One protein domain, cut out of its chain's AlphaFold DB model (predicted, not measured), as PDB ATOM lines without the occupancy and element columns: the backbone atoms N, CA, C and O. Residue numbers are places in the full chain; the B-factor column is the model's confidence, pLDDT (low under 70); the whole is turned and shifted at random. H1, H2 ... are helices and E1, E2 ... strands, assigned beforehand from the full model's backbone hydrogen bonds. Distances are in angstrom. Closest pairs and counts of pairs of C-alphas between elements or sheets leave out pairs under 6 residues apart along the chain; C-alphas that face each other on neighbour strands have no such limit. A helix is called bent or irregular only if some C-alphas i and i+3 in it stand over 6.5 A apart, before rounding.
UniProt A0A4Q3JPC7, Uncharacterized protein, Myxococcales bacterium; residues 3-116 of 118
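AT A GLANCE: This is residues 3 to 116 of the 118 residues of an uncharacterized protein of Myxococcales bacterium (UniProt A0A4Q3JPC7). The model is two lobes with a wide, open gap between them: a helical lobe, in which H1 and H3 pack side by side with H2 across one end, and a small lobe, in which H5 packs on the hairpin E2 and E3 with E1 near by. Two stretches run between the lobes: residues 3 to 13, from the small lobe to H1, and H4 with residues 74 to 80, leading to E1. The printed part has 114 residues, with five named helices and three named strands in the order H1 H2 H3 H4 E1 H5 E2 E3; it is mostly helix, and its one two-stranded sheet, E2 - E3, is antiparallel. It is loose, with a radius of gyration of the C-alphas of 19.3 A and spans of 48 by 36 by 23 A.

HOW THE PARTS SIT: Begin with H1, residues 14 to 31, which touches H3, residues 54 to 63, with its residues 21 to 25 alone. Their closest C-alphas, of Arg 21 and Leu 62, are 6.7 A apart, and they run opposite ways at a shallow tilt of 28 degrees. H2, residues 35 to 47, is about perpendicular to H1 at 81 degrees, close but not clearly touching, with the closest C-alphas, of Ser 31 and Ser 37, at 6.6 A. H4, residues 67 to 73, is also close to H1 but not clearly touching; the closest C-alphas, of Leu 17 and Ala 67, are 6.6 A apart. E1, residues 81 to 83, pairs with no named strand; it is near H5, residues 89 to 99, and near E2, residues 102 to 105. The closest C-alphas of H5 and E2, of Ala 93 and Val 102, are 6.4 A apart. E2 forms a hairpin with E3, residues 112 to 115; look for N 104 and O 113 at 2.8 A, and N 115 and O 102 at 2.8 A. Every O i to N i+4 pair is within hydrogen-bond range in H1, H2, H3 and H4, but in H5 2 of 7 are, beside 4 of 8 O i to N i+3 pairs.

IN THESE COORDINATES: Find C-alpha 14 at (155.761, 101.679, 137.335); from there H1 runs 25.5 A to C-alpha 31. H2 measures 18.3 A, H3 14.2 A, H4 9.8 A and E1 6.6 A. H5 starts at C-alpha 89, at (162.996, 78.862, 165.995), and measures 15.9 A; it is only just irregular, with C-alphas 95 and 98 6.7 A apart. E2 measures 9.9 A, and E3 runs 9.7 A to C-alpha 115 at (165.733, 71.567, 158.405).

THE WHOLE: The two C-alphas farthest apart, of Pro 35 and Val 116, are 51.4 A apart. The printed part has no cut, and no link is long. Look for pLDDT under 70 at residues 3 to 11, residues 76 to 80 and residue 116; the mean of the printed part is 83.9.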
ATOM      1  N   GLU A   3     168.335  80.688 158.725       48.56
ATOM      2  CA  GLU A   3     168.773  81.089 157.385       48.56
ATOM      3  C   GLU A   3     167.793  80.563 156.324       48.56
ATOM      4  O   GLU A   3     167.325  79.444 156.477       48.56
ATOM      5  N   VAL A   4     167.439  81.331 155.287       52.16
ATOM      6  CA  VAL A   4     166.437  80.957 154.269       52.16
ATOM      7  C   VAL A   4     166.955  81.214 152.859       52.16
ATOM      8  O   VAL A   4     167.436  82.307 152.536       52.16
ATOM      9  N   LEU A   5     166.785  80.239 151.962       54.31
ATOM     10  CA  LEU A   5     167.222  80.380 150.578       54.31
ATOM     11  C   LEU A   5     166.191  80.976 149.575       54.31
ATOM     12  O   LEU A   5     165.982  80.351 148.553       54.31
ATOM     13  N   GLY A   6     165.675  82.206 149.757       45.91
ATOM     14  CA  GLY A   6     164.572  82.837 148.966       45.91
ATOM     15  C   GLY A   6     164.601  82.877 147.410       45.91
ATOM     16  O   GLY A   6     165.667  82.882 146.791       45.91
ATOM     17  N   LYS A   7     163.399  82.980 146.794       43.88
ATOM     18  CA  LYS A   7     163.112  83.183 145.345       43.88
ATOM     19  C   LYS A   7     163.065  84.681 144.943       43.88
ATOM     20  O   LYS A   7     162.739  85.502 145.799       43.88
ATOM     21  N   PRO A   8     163.354  85.048 143.674       53.62
ATOM     22  CA  PRO A   8     163.311  86.438 143.199       53.62
ATOM     23  C   PRO A   8     161.887  87.020 143.154       53.62
ATOM     24  O   PRO A   8     160.915  86.290 142.975       53.62
ATOM     25  N   VAL A   9     161.780  88.346 143.302       56.25
ATOM     26  CA  VAL A   9     160.523  89.111 143.189       56.25
ATOM     27  C   VAL A   9     160.129  89.210 141.711       56.25
ATOM     28  O   VAL A   9     160.931  89.684 140.913       56.25
ATOM     29  N   GLU A  10     158.926  88.784 141.328       60.12
ATOM     30  CA  GLU A  10     158.396  88.983 139.969       60.12
ATOM     31  C   GLU A  10     157.487  90.224 139.916       60.12
ATOM     32  O   GLU A  10     156.618  90.388 140.769       60.12
ATOM     33  N   GLY A  11     157.672  91.070 138.891       65.62
ATOM     34  CA  GLY A  11     156.672  92.045 138.428       65.62
ATOM     35  C   GLY A  11     156.541  93.355 139.217       65.62
ATOM     36  O   GLY A  11     155.463  93.644 139.719       65.62
ATOM     37  N   LEU A  12     157.591  94.186 139.266       74.06
ATOM     38  CA  LEU A  12     157.477  95.569 139.758       74.06
ATOM     39  C   LEU A  12     156.729  96.450 138.745       74.06
ATOM     40  O   LEU A  12     157.166  96.592 137.602       74.06
ATOM     41  N   THR A  13     155.638  97.090 139.165       84.56
ATOM     42  CA  THR A  13     154.911  98.054 138.325       84.56
ATOM     43  C   THR A  13     155.520  99.460 138.400       84.56
ATOM     44  O   THR A  13     156.090  99.869 139.415       84.56
ATOM     45  N   GLU A  14     155.329 100.268 137.352       83.31
ATOM     46  CA  GLU A  14     155.761 101.679 137.335       83.31
ATOM     47  C   GLU A  14     155.126 102.521 138.457       83.31
ATOM     48  O   GLU A  14     155.749 103.439 139.003       83.31
ATOM     49  N   ALA A  15     153.892 102.191 138.851       86.50
ATOM     50  CA  ALA A  15     153.201 102.857 139.951       86.50
ATOM     51  C   ALA A  15     153.852 102.542 141.309       86.50
ATOM     52  O   ALA A  15     154.054 103.444 142.129       86.50
ATOM     53  N   GLU A  16     154.228 101.281 141.542       87.75
ATOM     54  CA  GLU A  16     154.954 100.867 142.746       87.75
ATOM     55  C   GLU A  16     156.341 101.497 142.807       87.75
ATOM     56  O   GLU A  16     156.718 102.018 143.861       87.75
ATOM     57  N   LEU A  17     157.063 101.522 141.682       89.06
ATOM     58  CA  LEU A  17     158.375 102.157 141.582       89.06
ATOM     59  C   LEU A  17     158.291 103.653 141.896       89.06
ATOM     60  O   LEU A  17     159.028 104.156 142.744       89.06
ATOM     61  N   THR A  18     157.350 104.363 141.273       91.12
ATOM     62  CA  THR A  18     157.146 105.799 141.504       91.12
ATOM     63  C   THR A  18     156.781 106.079 142.964       91.12
ATOM     64  O   THR A  18     157.344 106.976 143.601       91.12
ATOM     65  N   GLY A  19     155.870 105.283 143.534       91.81
ATOM     66  CA  GLY A  19     155.471 105.396 144.934       91.81
ATOM     67  C   GLY A  19     156.618 105.116 145.907       91.81
ATOM     68  O   GLY A  19     156.794 105.854 146.881       91.81
ATOM     69  N   ALA A  20     157.419 104.082 145.645       91.38
ATOM     70  CA  ALA A  20     158.595 103.736 146.435       91.38
ATOM     71  C   ALA A  20     159.663 104.833 146.363       91.38
ATOM     72  O   ALA A  20     160.127 105.281 147.412       91.38
ATOM     73  N   ARG A  21     159.969 105.342 145.163       92.88
ATOM     74  CA  ARG A  21     160.930 106.435 144.954       92.88
ATOM     75  C   ARG A  21     160.531 107.686 145.731       92.88
ATOM     76  O   ARG A  21     161.338 108.242 146.473       92.88
ATOM     77  N   ARG A  22     159.258 108.089 145.647       93.75
ATOM     78  CA  ARG A  22     158.735 109.240 146.400       93.75
ATOM     79  C   ARG A  22     158.878 109.051 147.910       93.75
ATOM     80  O   ARG A  22     159.274 109.981 148.608       93.75
ATOM     81  N   ARG A  23     158.564 107.857 148.425       94.69
ATOM     82  CA  ARG A  23     158.711 107.541 149.856       94.69
ATOM     83  C   ARG A  23     160.172 107.551 150.299       94.69
ATOM     84  O   ARG A  23     160.453 108.098 151.362       94.69
ATOM     85  N   ALA A  24     161.076 106.995 149.495       93.81
ATOM     86  CA  ALA A  24     162.507 106.976 149.780       93.81
ATOM     87  C   ALA A  24     163.088 108.397 149.823       93.81
ATOM     88  O   ALA A  24     163.726 108.761 150.806       93.81
ATOM     89  N   LEU A  25     162.771 109.237 148.832       94.75
ATOM     90  CA  LEU A  25     163.190 110.642 148.811       94.75
ATOM     91  C   LEU A  25     162.645 111.421 150.013       94.75
ATOM     92  O   LEU A  25     163.382 112.147 150.672       94.75
ATOM     93  N   ALA A  26     161.366 111.244 150.351       95.31
ATOM     94  CA  ALA A  26     160.782 111.889 151.524       95.31
ATOM     95  C   ALA A  26     161.402 111.393 152.843       95.31
ATOM     96  O   ALA A  26     161.480 112.146 153.809       95.31
ATOM     97  N   ALA A  27     161.810 110.125 152.930       94.38
ATOM     98  CA  ALA A  27     162.527 109.601 154.090       94.38
ATOM     99  C   ALA A  27     163.939 110.193 154.194       94.38
ATOM    100  O   ALA A  27     164.297 110.655 155.270       94.38
ATOM    101  N   PHE A  28     164.673 110.262 153.081       93.88
ATOM    102  CA  PHE A  28     166.013 110.852 153.008       93.88
ATOM    103  C   PHE A  28     166.026 112.323 153.447       93.88
ATOM    104  O   PHE A  28     166.807 112.722 154.305       93.88
ATOM    105  N   TRP A  29     165.100 113.139 152.936       93.94
ATOM    106  CA  TRP A  29     165.019 114.536 153.367       93.94
ATOM    107  C   TRP A  29     164.644 114.675 154.840       93.94
ATOM    108  O   TRP A  29     165.188 115.527 155.537       93.94
ATOM    109  N   ARG A  30     163.753 113.813 155.344       94.25
ATOM    110  CA  ARG A  30     163.394 113.810 156.767       94.25
ATOM    111  C   ARG A  30     164.555 113.392 157.662       94.25
ATOM    112  O   ARG A  30     164.696 113.979 158.729       94.25
ATOM    113  N   SER A  31     165.388 112.436 157.247       92.75
ATOM    114  CA  SER A  31     166.558 112.031 158.036       92.75
ATOM    115  C   SER A  31     167.618 113.126 158.131       92.75
ATOM    116  O   SER A  31     168.405 113.102 159.064       92.75
ATOM    117  N   LEU A  32     167.623 114.100 157.219       93.75
ATOM    118  CA  LEU A  32     168.572 115.221 157.215       93.75
ATOM    119  C   LEU A  32     167.958 116.545 157.694       93.75
ATOM    120  O   LEU A  32     168.633 117.570 157.698       93.75
ATOM    121  N   ALA A  33     166.679 116.549 158.078       93.81
ATOM    122  CA  ALA A  33     165.952 117.778 158.395       93.81
ATOM    123  C   ALA A  33     166.446 118.456 159.684       93.81
ATOM    124  O   ALA A  33     166.344 119.675 159.819       93.81
ATOM    125  N   ALA A  34     166.963 117.677 160.637       96.00
ATOM    126  CA  ALA A  34     167.527 118.203 161.873       96.00
ATOM    127  C   ALA A  34     169.032 118.495 161.700       96.00
ATOM    128  O   ALA A  34     169.753 117.629 161.197       96.00
ATOM    129  N   PRO A  35     169.545 119.644 162.188       94.62
ATOM    130  CA  PRO A  35     170.971 119.972 162.101       94.62
ATOM    131  C   PRO A  35     171.895 118.902 162.697       94.62
ATOM    132  O   PRO A  35     172.948 118.624 162.134       94.62
ATOM    133  N   ALA A  36     171.484 118.270 163.803       96.25
ATOM    134  CA  ALA A  36     172.240 117.185 164.426       96.25
ATOM    135  C   ALA A  36     172.354 115.962 163.501       96.25
ATOM    136  O   ALA A  36     173.450 115.464 163.276       96.25
ATOM    137  N   SER A  37     171.249 115.535 162.885       95.31
ATOM    138  CA  SER A  37     171.252 114.401 161.955       95.31
ATOM    139  C   SER A  37     172.084 114.668 160.700       95.31
ATOM    140  O   SER A  37     172.755 113.767 160.203       95.31
ATOM    141  N   LEU A  38     172.088 115.911 160.206       93.88
ATOM    142  CA  LEU A  38     172.969 116.307 159.109       93.88
ATOM    143  C   LEU A  38     174.449 116.242 159.521       93.88
ATOM    144  O   LEU A  38     175.271 115.739 158.759       93.88
ATOM    145  N   ALA A  39     174.793 116.722 160.719       95.06
ATOM    146  CA  ALA A  39     176.160 116.650 161.233       95.06
ATOM    147  C   ALA A  39     176.636 115.198 161.416       95.06
ATOM    148  O   ALA A  39     177.774 114.878 161.055       95.06
ATOM    149  N   ASP A  40     175.765 114.314 161.907       96.06
ATOM    150  CA  ASP A  40     176.050 112.884 162.050       96.06
ATOM    151  C   ASP A  40     176.313 112.224 160.689       96.06
ATOM    152  O   ASP A  40     177.302 111.500 160.535       96.06
ATOM    153  N   GLU A  41     175.488 112.506 159.673       94.56
ATOM    154  CA  GLU A  41     175.690 111.944 158.331       94.56
ATOM    155  C   GLU A  41     176.987 112.459 157.694       94.56
ATOM    156  O   GLU A  41     177.761 111.661 157.164       94.56
ATOM    157  N   LEU A  42     177.287 113.759 157.794       93.56
ATOM    158  CA  LEU A  42     178.543 114.324 157.285       93.56
ATOM    159  C   LEU A  42     179.765 113.713 157.982       93.56
ATOM    160  O   LEU A  42     180.748 113.365 157.325       93.56
ATOM    161  N   THR A  43     179.688 113.512 159.297       95.62
ATOM    162  CA  THR A  43     180.746 112.841 160.064       95.62
ATOM    163  C   THR A  43     180.914 111.394 159.604       95.62
ATOM    164  O   THR A  43     182.032 110.951 159.343       95.62
ATOM    165  N   SER A  44     179.813 110.662 159.430       95.06
ATOM    166  CA  SER A  44     179.806 109.287 158.921       95.06
ATOM    167  C   SER A  44     180.391 109.182 157.506       95.06
ATOM    168  O   SER A  44     181.149 108.255 157.206       95.06
ATOM    169  N   LEU A  45     180.080 110.130 156.617       94.81
ATOM    170  CA  LEU A  45     180.682 110.222 155.282       94.81
ATOM    171  C   LEU A  45     182.194 110.472 155.364       94.81
ATOM    172  O   LEU A  45     182.958 109.767 154.702       94.81
ATOM    173  N   GLY A  46     182.635 111.378 156.240       95.06
ATOM    174  CA  GLY A  46     184.054 111.638 156.489       95.06
ATOM    175  C   GLY A  46     184.805 110.413 157.026       95.06
ATOM    176  O   GLY A  46     185.869 110.063 156.515       95.06
ATOM    177  N   VAL A  47     184.227 109.695 157.994       96.31
ATOM    178  CA  VAL A  47     184.797 108.451 158.549       96.31
ATOM    179  C   VAL A  47     184.941 107.373 157.473       96.31
ATOM    180  O   VAL A  47     185.954 106.677 157.423       96.31
ATOM    181  N   ARG A  48     183.959 107.263 156.571       95.38
ATOM    182  CA  ARG A  48     183.993 106.340 155.425       95.38
ATOM    183  C   ARG A  48     184.920 106.802 154.295       95.38
ATOM    184  O   ARG A  48     185.069 106.064 153.324       95.38
ATOM    185  N   ARG A  49     185.541 107.985 154.410       96.00
ATOM    186  CA  ARG A  49     186.322 108.638 153.345       96.00
ATOM    187  C   ARG A  49     185.534 108.734 152.035       96.00
ATOM    188  O   ARG A  49     186.076 108.509 150.955       96.00
ATOM    189  N   ALA A  50     184.237 109.003 152.153       94.81
ATOM    190  CA  ALA A  50     183.382 109.229 151.003       94.81
ATOM    191  C   ALA A  50     183.808 110.527 150.285       94.81
ATOM    192  O   ALA A  50     184.351 111.421 150.936       94.81
ATOM    193  N   PRO A  51     183.585 110.641 148.967       94.00
ATOM    194  CA  PRO A  51     183.855 111.879 148.250       94.00
ATOM    195  C   PRO A  51     182.946 113.015 148.746       94.00
ATOM    196  O   PRO A  51     181.853 112.772 149.260       94.00
ATOM    197  N   ASP A  52     183.382 114.259 148.560       91.62
ATOM    198  CA  ASP A  52     182.680 115.453 149.059       91.62
ATOM    199  C   ASP A  52     181.250 115.593 148.505       91.62
ATOM    200  O   ASP A  52     180.368 116.163 149.148       91.62
ATOM    201  N   ASP A  53     180.993 115.040 147.319       94.81
ATOM    202  CA  ASP A  53     179.691 115.037 146.657       94.81
ATOM    203  C   ASP A  53     178.851 113.783 146.961       94.81
ATOM    204  O   ASP A  53     177.767 113.625 146.399       94.81
ATOM    205  N   ALA A  54     179.286 112.904 147.871       92.62
ATOM    206  CA  ALA A  54     178.615 111.635 148.166       92.62
ATOM    207  C   ALA A  54     177.131 111.795 148.528       92.62
ATOM    208  O   ALA A  54     176.299 110.995 148.102       92.62
ATOM    209  N   LEU A  55     176.772 112.847 149.269       91.44
ATOM    210  CA  LEU A  55     175.376 113.117 149.623       91.44
ATOM    211  C   LEU A  55     174.530 113.451 148.385       91.44
ATOM    212  O   LEU A  55     173.390 113.002 148.253       91.44
ATOM    213  N   LYS A  56     175.108 114.206 147.446       93.06
ATOM    214  CA  LYS A  56     174.486 114.496 146.153       93.06
ATOM    215  C   LYS A  56     174.380 113.229 145.307       93.06
ATOM    216  O   LYS A  56     173.315 112.974 144.754       93.06
ATOM    217  N   GLN A  57     175.430 112.410 145.255       94.31
ATOM    218  CA  GLN A  57     175.417 111.138 144.528       94.31
ATOM    219  C   GLN A  57     174.329 110.188 145.052       94.31
ATOM    220  O   GLN A  57     173.637 109.553 144.260       94.31
ATOM    221  N   GLN A  58     174.125 110.119 146.373       91.62
ATOM    222  CA  GLN A  58     173.041 109.339 146.978       91.62
ATOM    223  C   GLN A  58     171.658 109.840 146.548       91.62
ATOM    224  O   GLN A  58     170.789 109.039 146.197       91.62
ATOM    225  N   LEU A  59     171.452 111.160 146.556       93.25
ATOM    226  CA  LEU A  59     170.199 111.766 146.115       93.25
ATOM    227  C   LEU A  59     169.936 111.491 144.629       93.25
ATOM    228  O   LEU A  59     168.844 111.044 144.276       93.25
ATOM    229  N   ASP A  60     170.936 111.724 143.780       93.75
ATOM    230  CA  ASP A  60     170.842 111.512 142.336       93.75
ATOM    231  C   ASP A  60     170.533 110.031 142.038       93.75
ATOM    232  O   ASP A  60     169.625 109.735 141.259       93.75
ATOM    233  N   ALA A  61     171.184 109.094 142.741       90.88
ATOM    234  CA  ALA A  61     170.928 107.659 142.611       90.88
ATOM    235  C   ALA A  61     169.490 107.268 142.995       90.88
ATOM    236  O   ALA A  61     168.854 106.465 142.305       90.88
ATOM    237  N   LEU A  62     168.940 107.847 144.069       89.81
ATOM    238  CA  LEU A  62     167.540 107.629 144.452       89.81
ATOM    239  C   LEU A  62     166.574 108.184 143.398       89.81
ATOM    240  O   LEU A  62     165.558 107.556 143.099       89.81
ATOM    241  N   GLN A  63     166.876 109.345 142.815       91.50
ATOM    242  CA  GLN A  63     166.035 109.969 141.792       91.50
ATOM    243  C   GLN A  63     166.054 109.196 140.469       91.50
ATOM    244  O   GLN A  63     165.007 109.058 139.833       91.50
ATOM    245  N   SER A  64     167.212 108.661 140.079       90.62
ATOM    246  CA  SER A  64     167.408 107.952 138.813       90.62
ATOM    247  C   SER A  64     167.148 106.443 138.891       90.62
ATOM    248  O   SER A  64     167.353 105.743 137.905       90.62
ATOM    249  N   SER A  65     166.733 105.916 140.048       86.88
ATOM    250  CA  SER A  65     166.487 104.480 140.242       86.88
ATOM    251  C   SER A  65     165.386 103.966 139.308       86.88
ATOM    252  O   SER A  65     164.246 104.417 139.419       86.88
ATOM    253  N   ASP A  66     165.687 103.001 138.438       86.75
ATOM    254  CA  ASP A  66     164.728 102.376 137.517       86.75
ATOM    255  C   ASP A  66     164.287 100.970 137.974       86.75
ATOM    256  O   ASP A  66     164.822 100.396 138.929       86.75
ATOM    257  N   ALA A  67     163.280 100.407 137.296       84.19
ATOM    258  CA  ALA A  67     162.747  99.087 137.628       84.19
ATOM    259  C   ALA A  67     163.808  97.985 137.499       84.19
ATOM    260  O   ALA A  67     163.845  97.065 138.311       84.19
ATOM    261  N   ALA A  68     164.710  98.093 136.521       82.75
ATOM    262  CA  ALA A  68     165.765  97.114 136.293       82.75
ATOM    263  C   ALA A  68     166.831  97.134 137.403       82.75
ATOM    264  O   ALA A  68     167.344  96.087 137.794       82.75
ATOM    265  N   ALA A  69     167.182  98.305 137.929       83.06
ATOM    266  CA  ALA A  69     168.077  98.473 139.064       83.06
ATOM    267  C   ALA A  69     167.444  97.923 140.344       83.06
ATOM    268  O   ALA A  69     168.096  97.164 141.057       83.06
ATOM    269  N   VAL A  70     166.163  98.220 140.591       84.62
ATOM    270  CA  VAL A  70     165.423  97.654 141.731       84.62
ATOM    271  C   VAL A  70     165.315  96.136 141.608       84.62
ATOM    272  O   VAL A  70     165.554  95.429 142.582       84.62
ATOM    273  N   GLN A  71     165.039  95.619 140.411       82.19
ATOM    274  CA  GLN A  71     164.979  94.185 140.154       82.19
ATOM    275  C   GLN A  71     166.340  93.510 140.345       82.19
ATOM    276  O   GLN A  71     166.404  92.412 140.878       82.19
ATOM    277  N   ARG A  72     167.442  94.142 139.927       82.00
ATOM    278  CA  ARG A  72     168.794  93.624 140.189       82.00
ATOM    279  C   ARG A  72     169.119  93.638 141.678       82.00
ATOM    280  O   ARG A  72     169.672  92.668 142.173       82.00
ATOM    281  N   ALA A  73     168.747  94.695 142.395       80.75
ATOM    282  CA  ALA A  73     168.952  94.793 143.838       80.75
ATOM    283  C   ALA A  73     168.054  93.833 144.642       80.75
ATOM    284  O   ALA A  73     168.423  93.439 145.744       80.75
ATOM    285  N   SER A  74     166.894  93.442 144.102       76.06
ATOM    286  CA  SER A  74     166.015  92.430 144.704       76.06
ATOM    287  C   SER A  74     166.492  91.000 144.449       76.06
ATOM    288  O   SER A  74     165.973  90.059 145.061       76.06
ATOM    289  N   GLN A  75     167.484  90.812 143.570       74.75
ATOM    290  CA  GLN A  75     168.133  89.520 143.422       74.75
ATOM    291  C   GLN A  75     168.855  89.159 144.716       74.75
ATOM    292  O   GLN A  75     169.384  89.991 145.451       74.75
ATOM    293  N   ARG A  76     168.829  87.862 144.992       65.06
ATOM    294  CA  ARG A  76     169.327  87.239 146.208       65.06
ATOM    295  C   ARG A  76     170.739  87.739 146.574       65.06
ATOM    296  O   ARG A  76     171.642  87.613 145.747       65.06
ATOM    297  N   PRO A  77     170.969  88.195 147.818       63.41
ATOM    298  CA  PRO A  77     172.315  88.508 148.265       63.41
ATOM    299  C   PRO A  77     173.178  87.233 148.315       63.41
ATOM    300  O   PRO A  77     172.684  86.156 148.688       63.41
ATOM    301  N   PRO A  78     174.471  87.318 147.959       57.81
ATOM    302  CA  PRO A  78     175.404  86.224 148.179       57.81
ATOM    303  C   PRO A  78     175.509  85.967 149.690       57.81
ATOM    304  O   PRO A  78     175.873  86.863 150.444       57.81
ATOM    305  N   GLY A  79     175.150  84.757 150.136       67.12
ATOM    306  CA  GLY A  79     175.238  84.357 151.551       67.12
ATOM    307  C   GLY A  79     173.923  84.043 152.276       67.12
ATOM    308  O   GLY A  79     173.976  83.795 153.470       67.12
ATOM    309  N   GLY A  80     172.768  84.024 151.595       69.62
ATOM    310  CA  GLY A  80     171.507  83.600 152.234       69.62
ATOM    311  C   GLY A  80     170.683  84.743 152.835       69.62
ATOM    312  O   GLY A  80     171.142  85.878 152.919       69.62
ATOM    313  N   LEU A  81     169.429  84.472 153.208       74.81
ATOM    314  CA  LEU A  81     168.637  85.383 154.047       74.81
ATOM    315  C   LEU A  81     168.781  84.940 155.496       74.81
ATOM    316  O   LEU A  81     168.645  83.756 155.759       74.81
ATOM    317  N   VAL A  82     168.966  85.862 156.437       80.44
ATOM    318  CA  VAL A  82     168.991  85.547 157.871       80.44
ATOM    319  C   VAL A  82     167.750  86.132 158.541       80.44
ATOM    320  O   VAL A  82     167.493  87.328 158.466       80.44
ATOM    321  N   ALA A  83     166.989  85.287 159.226       79.44
ATOM    322  CA  ALA A  83     165.847  85.643 160.049       79.44
ATOM    323  C   ALA A  83     166.169  85.404 161.530       79.44
ATOM    324  O   ALA A  83     166.620  84.330 161.937       79.44
ATOM    325  N   VAL A  84     165.917  86.399 162.376       83.19
ATOM    326  CA  VAL A  84     166.042  86.255 163.831       83.19
ATOM    327  C   VAL A  84     164.644  86.060 164.407       83.19
ATOM    328  O   VAL A  84     163.807  86.952 164.335       83.19
ATOM    329  N   ALA A  85     164.386  84.869 164.946       81.00
ATOM    330  CA  ALA A  85     163.140  84.551 165.633       81.00
ATOM    331  C   ALA A  85     163.325  84.740 167.143       81.00
ATOM    332  O   ALA A  85     164.291  84.229 167.711       81.00
ATOM    333  N   VAL A  86     162.392  85.445 167.780       80.56
ATOM    334  CA  VAL A  86     162.283  85.509 169.242       80.56
ATOM    335  C   VAL A  86     161.328  84.399 169.677       80.56
ATOM    336  O   VAL A  86     160.158  84.411 169.298       80.56
ATOM    337  N   GLY A  87     161.837  83.416 170.423       81.75
ATOM    338  CA  GLY A  87     161.107  82.201 170.801       81.75
ATOM    339  C   GLY A  87     161.653  80.942 170.122       81.75
ATOM    340  O   GLY A  87     162.838  80.855 169.808       81.75
ATOM    341  N   ASP A  88     160.790  79.946 169.907       81.62
ATOM    342  CA  ASP A  88     161.189  78.643 169.367       81.62
ATOM    343  C   ASP A  88     161.366  78.682 167.838       81.62
ATOM    344  O   ASP A  88     160.415  78.550 167.059       81.62
ATOM    345  N   ALA A  89     162.619  78.837 167.405       82.31
ATOM    346  CA  ALA A  89     162.996  78.862 165.995       82.31
ATOM    347  C   ALA A  89     162.643  77.561 165.247       82.31
ATOM    348  O   ALA A  89     162.454  77.596 164.027       82.31
ATOM    349  N   THR A  90     162.496  76.428 165.946       82.50
ATOM    350  CA  THR A  90     162.159  75.143 165.317       82.50
ATOM    351  C   THR A  90     160.714  75.083 164.826       82.50
ATOM    352  O   THR A  90     160.420  74.332 163.901       82.50
ATOM    353  N   ARG A  91     159.824  75.932 165.359       84.69
ATOM    354  CA  ARG A  91     158.441  76.079 164.871       84.69
ATOM    355  C   ARG A  91     158.338  76.953 163.626       84.69
ATOM    356  O   ARG A  91     157.436  76.767 162.817       84.69
ATOM    357  N   VAL A  92     159.253  77.910 163.474       84.06
ATOM    358  CA  VAL A  92     159.257  78.860 162.350       84.06
ATOM    359  C   VAL A  92     159.983  78.279 161.138       84.06
ATOM    360  O   VAL A  92     159.554  78.490 160.006       84.06
ATOM    361  N   ALA A  93     161.057  77.516 161.359       85.06
ATOM    362  CA  ALA A  93     161.887  76.971 160.289       85.06
ATOM    363  C   ALA A  93     161.113  76.163 159.218       85.06
ATOM    364  O   ALA A  93     161.346  76.421 158.036       85.06
ATOM    365  N   PRO A  94     160.141  75.286 159.556       87.25
ATOM    366  CA  PRO A  94     159.339  74.574 158.557       87.25
ATOM    367  C   PRO A  94     158.494  75.488 157.658       87.25
ATOM    368  O   PRO A  94     158.260  75.167 156.502       87.25
ATOM    369  N   LEU A  95     158.051  76.655 158.145       85.19
ATOM    370  CA  LEU A  95     157.255  77.604 157.345       85.19
ATOM    371  C   LEU A  95     158.094  78.332 156.286       85.19
ATOM    372  O   LEU A  95     157.562  78.913 155.330       85.19
ATOM    373  N   LEU A  96     159.411  78.330 156.480       83.50
ATOM    374  CA  LEU A  96     160.376  79.019 155.641       83.50
ATOM    375  C   LEU A  96     160.969  78.100 154.565       83.50
ATOM    376  O   LEU A  96     161.492  78.617 153.580       83.50
ATOM    377  N   THR A  97     160.799  76.776 154.664       83.19
ATOM    378  CA  THR A  97     161.319  75.821 153.662       83.19
ATOM    379  C   THR A  97     160.737  76.043 152.266       83.19
ATOM    380  O   THR A  97     161.419  75.828 151.267       83.19
ATOM    381  N   ARG A  98     159.507  76.577 152.166       81.44
ATOM    382  CA  ARG A  98     158.883  76.958 150.879       81.44
ATOM    383  C   ARG A  98     159.676  78.030 150.112       81.44
ATOM    384  O   ARG A  98     159.475  78.198 148.911       81.44
ATOM    385  N   TRP A  99     160.537  78.774 150.807       76.50
ATOM    386  CA  TRP A  99     161.383  79.812 150.224       76.50
ATOM    387  C   TRP A  99     162.764  79.282 149.872       76.50
ATOM    388  O   TRP A  99     163.418  79.934 149.079       76.50
ATOM    389  N   GLY A 100     163.185  78.133 150.403       77.12
ATOM    390  CA  GLY A 100     164.472  77.504 150.142       77.12
ATOM    391  C   GLY A 100     164.954  76.689 151.339       77.12
ATOM    392  O   GLY A 100     164.239  76.531 152.321       77.12
ATOM    393  N   GLU A 101     166.176  76.170 151.274       81.75
ATOM    394  CA  GLU A 101     166.777  75.439 152.390       81.75
ATOM    395  C   GLU A 101     166.876  76.299 153.657       81.75
ATOM    396  O   GLU A 101     167.131  77.506 153.568       81.75
ATOM    397  N   VAL A 102     166.679  75.661 154.817       83.50
ATOM    398  CA  VAL A 102     166.677  76.335 156.112       83.50
ATOM    399  C   VAL A 102     167.665  75.718 157.098       83.50
ATOM    400  O   VAL A 102     167.619  74.519 157.373       83.50
ATOM    401  N   THR A 103     168.513  76.558 157.696       85.50
ATOM    402  CA  THR A 103     169.386  76.181 158.820       85.50
ATOM    403  C   THR A 103     168.996  76.960 160.067       85.50
ATOM    404  O   THR A 103     168.961  78.190 160.052       85.50
ATOM    405  N   VAL A 104     168.713  76.253 161.160       85.94
ATOM    406  CA  VAL A 104     168.498  76.850 162.481       85.94
ATOM    407  C   VAL A 104     169.828  76.894 163.220       85.94
ATOM    408  O   VAL A 104     170.513  75.881 163.319       85.94
ATOM    409  N   VAL A 105     170.175  78.065 163.740       84.69
ATOM    410  CA  VAL A 105     171.360  78.302 164.565       84.69
ATOM    411  C   VAL A 105     170.919  78.763 165.948       84.69
ATOM    412  O   VAL A 105     170.193  79.763 166.063       84.69
ATOM    413  N   ASP A 106     171.349  78.050 166.984       82.94
ATOM    414  CA  ASP A 106     171.216  78.503 168.368       82.94
ATOM    415  C   ASP A 106     172.211  79.655 168.612       82.94
ATOM    416  O   ASP A 106     173.405  79.491 168.367       82.94
ATOM    417  N   PRO A 107     171.762  80.850 169.032       79.44
ATOM    418  CA  PRO A 107     172.655  81.995 169.191       79.44
ATOM    419  C   PRO A 107     173.595  81.884 170.401       79.44
ATOM    420  O   PRO A 107     174.566  82.631 170.466       79.44
ATOM    421  N   VAL A 108     173.308  80.993 171.355       83.31
ATOM    422  CA  VAL A 108     174.102  80.782 172.572       83.31
ATOM    423  C   VAL A 108     175.144  79.693 172.347       83.31
ATOM    424  O   VAL A 108     176.314  79.896 172.659       83.31
ATOM    425  N   THR A 109     174.741  78.546 171.793       85.00
ATOM    426  CA  THR A 109     175.648  77.400 171.587       85.00
ATOM    427  C   THR A 109     176.305  77.386 170.209       85.00
ATOM    428  O   THR A 109     177.276  76.663 170.000       85.00
ATOM    429  N   LEU A 110     175.794  78.186 169.263       82.62
ATOM    430  CA  LEU A 110     176.183  78.207 167.845       82.62
ATOM    431  C   LEU A 110     175.951  76.880 167.107       82.62
ATOM    432  O   LEU A 110     176.400  76.712 165.969       82.62
ATOM    433  N   GLU A 111     175.212  75.952 167.718       84.44
ATOM    434  CA  GLU A 111     174.842  74.690 167.092       84.44
ATOM    435  C   GLU A 111     173.962  74.930 165.866       84.44
ATOM    436  O   GLU A 111     173.045  75.756 165.878       84.44
ATOM    437  N   ARG A 112     174.245  74.184 164.792       83.00
ATOM    438  CA  ARG A 112     173.545  74.292 163.510       83.00
ATOM    439  C   ARG A 112     172.712  73.047 163.264       83.00
ATOM    440  O   ARG A 112     173.241  71.940 163.209       83.00
ATOM    441  N   ARG A 113     171.417  73.237 163.033       81.94
ATOM    442  CA  ARG A 113     170.481  72.172 162.677       81.94
ATOM    443  C   ARG A 113     169.830  72.474 161.333       81.94
ATOM    444  O   ARG A 113     169.065  73.428 161.201       81.94
ATOM    445  N   ARG A 114     170.127  71.640 160.338       78.69
ATOM    446  CA  ARG A 114     169.516  71.712 159.006       78.69
ATOM    447  C   ARG A 114     168.077  71.206 159.080       78.69
ATOM    448  O   ARG A 114     167.832  70.133 159.632       78.69
ATOM    449  N   VAL A 115     167.138  71.965 158.529       76.12
ATOM    450  CA  VAL A 115     165.733  71.567 158.405       76.12
ATOM    451  C   VAL A 115     165.494  71.211 156.945       76.12
ATOM    452  O   VAL A 115     165.442  72.082 156.077       76.12
ATOM    453  N   VAL A 116     165.409  69.911 156.672       65.75
ATOM    454  CA  VAL A 116     165.078  69.384 155.345       65.75
ATOM    455  C   VAL A 116     163.556  69.328 155.245       65.75
ATOM    456  O   VAL A 116     162.896  68.877 156.181       65.75
TER     457      VAL A 116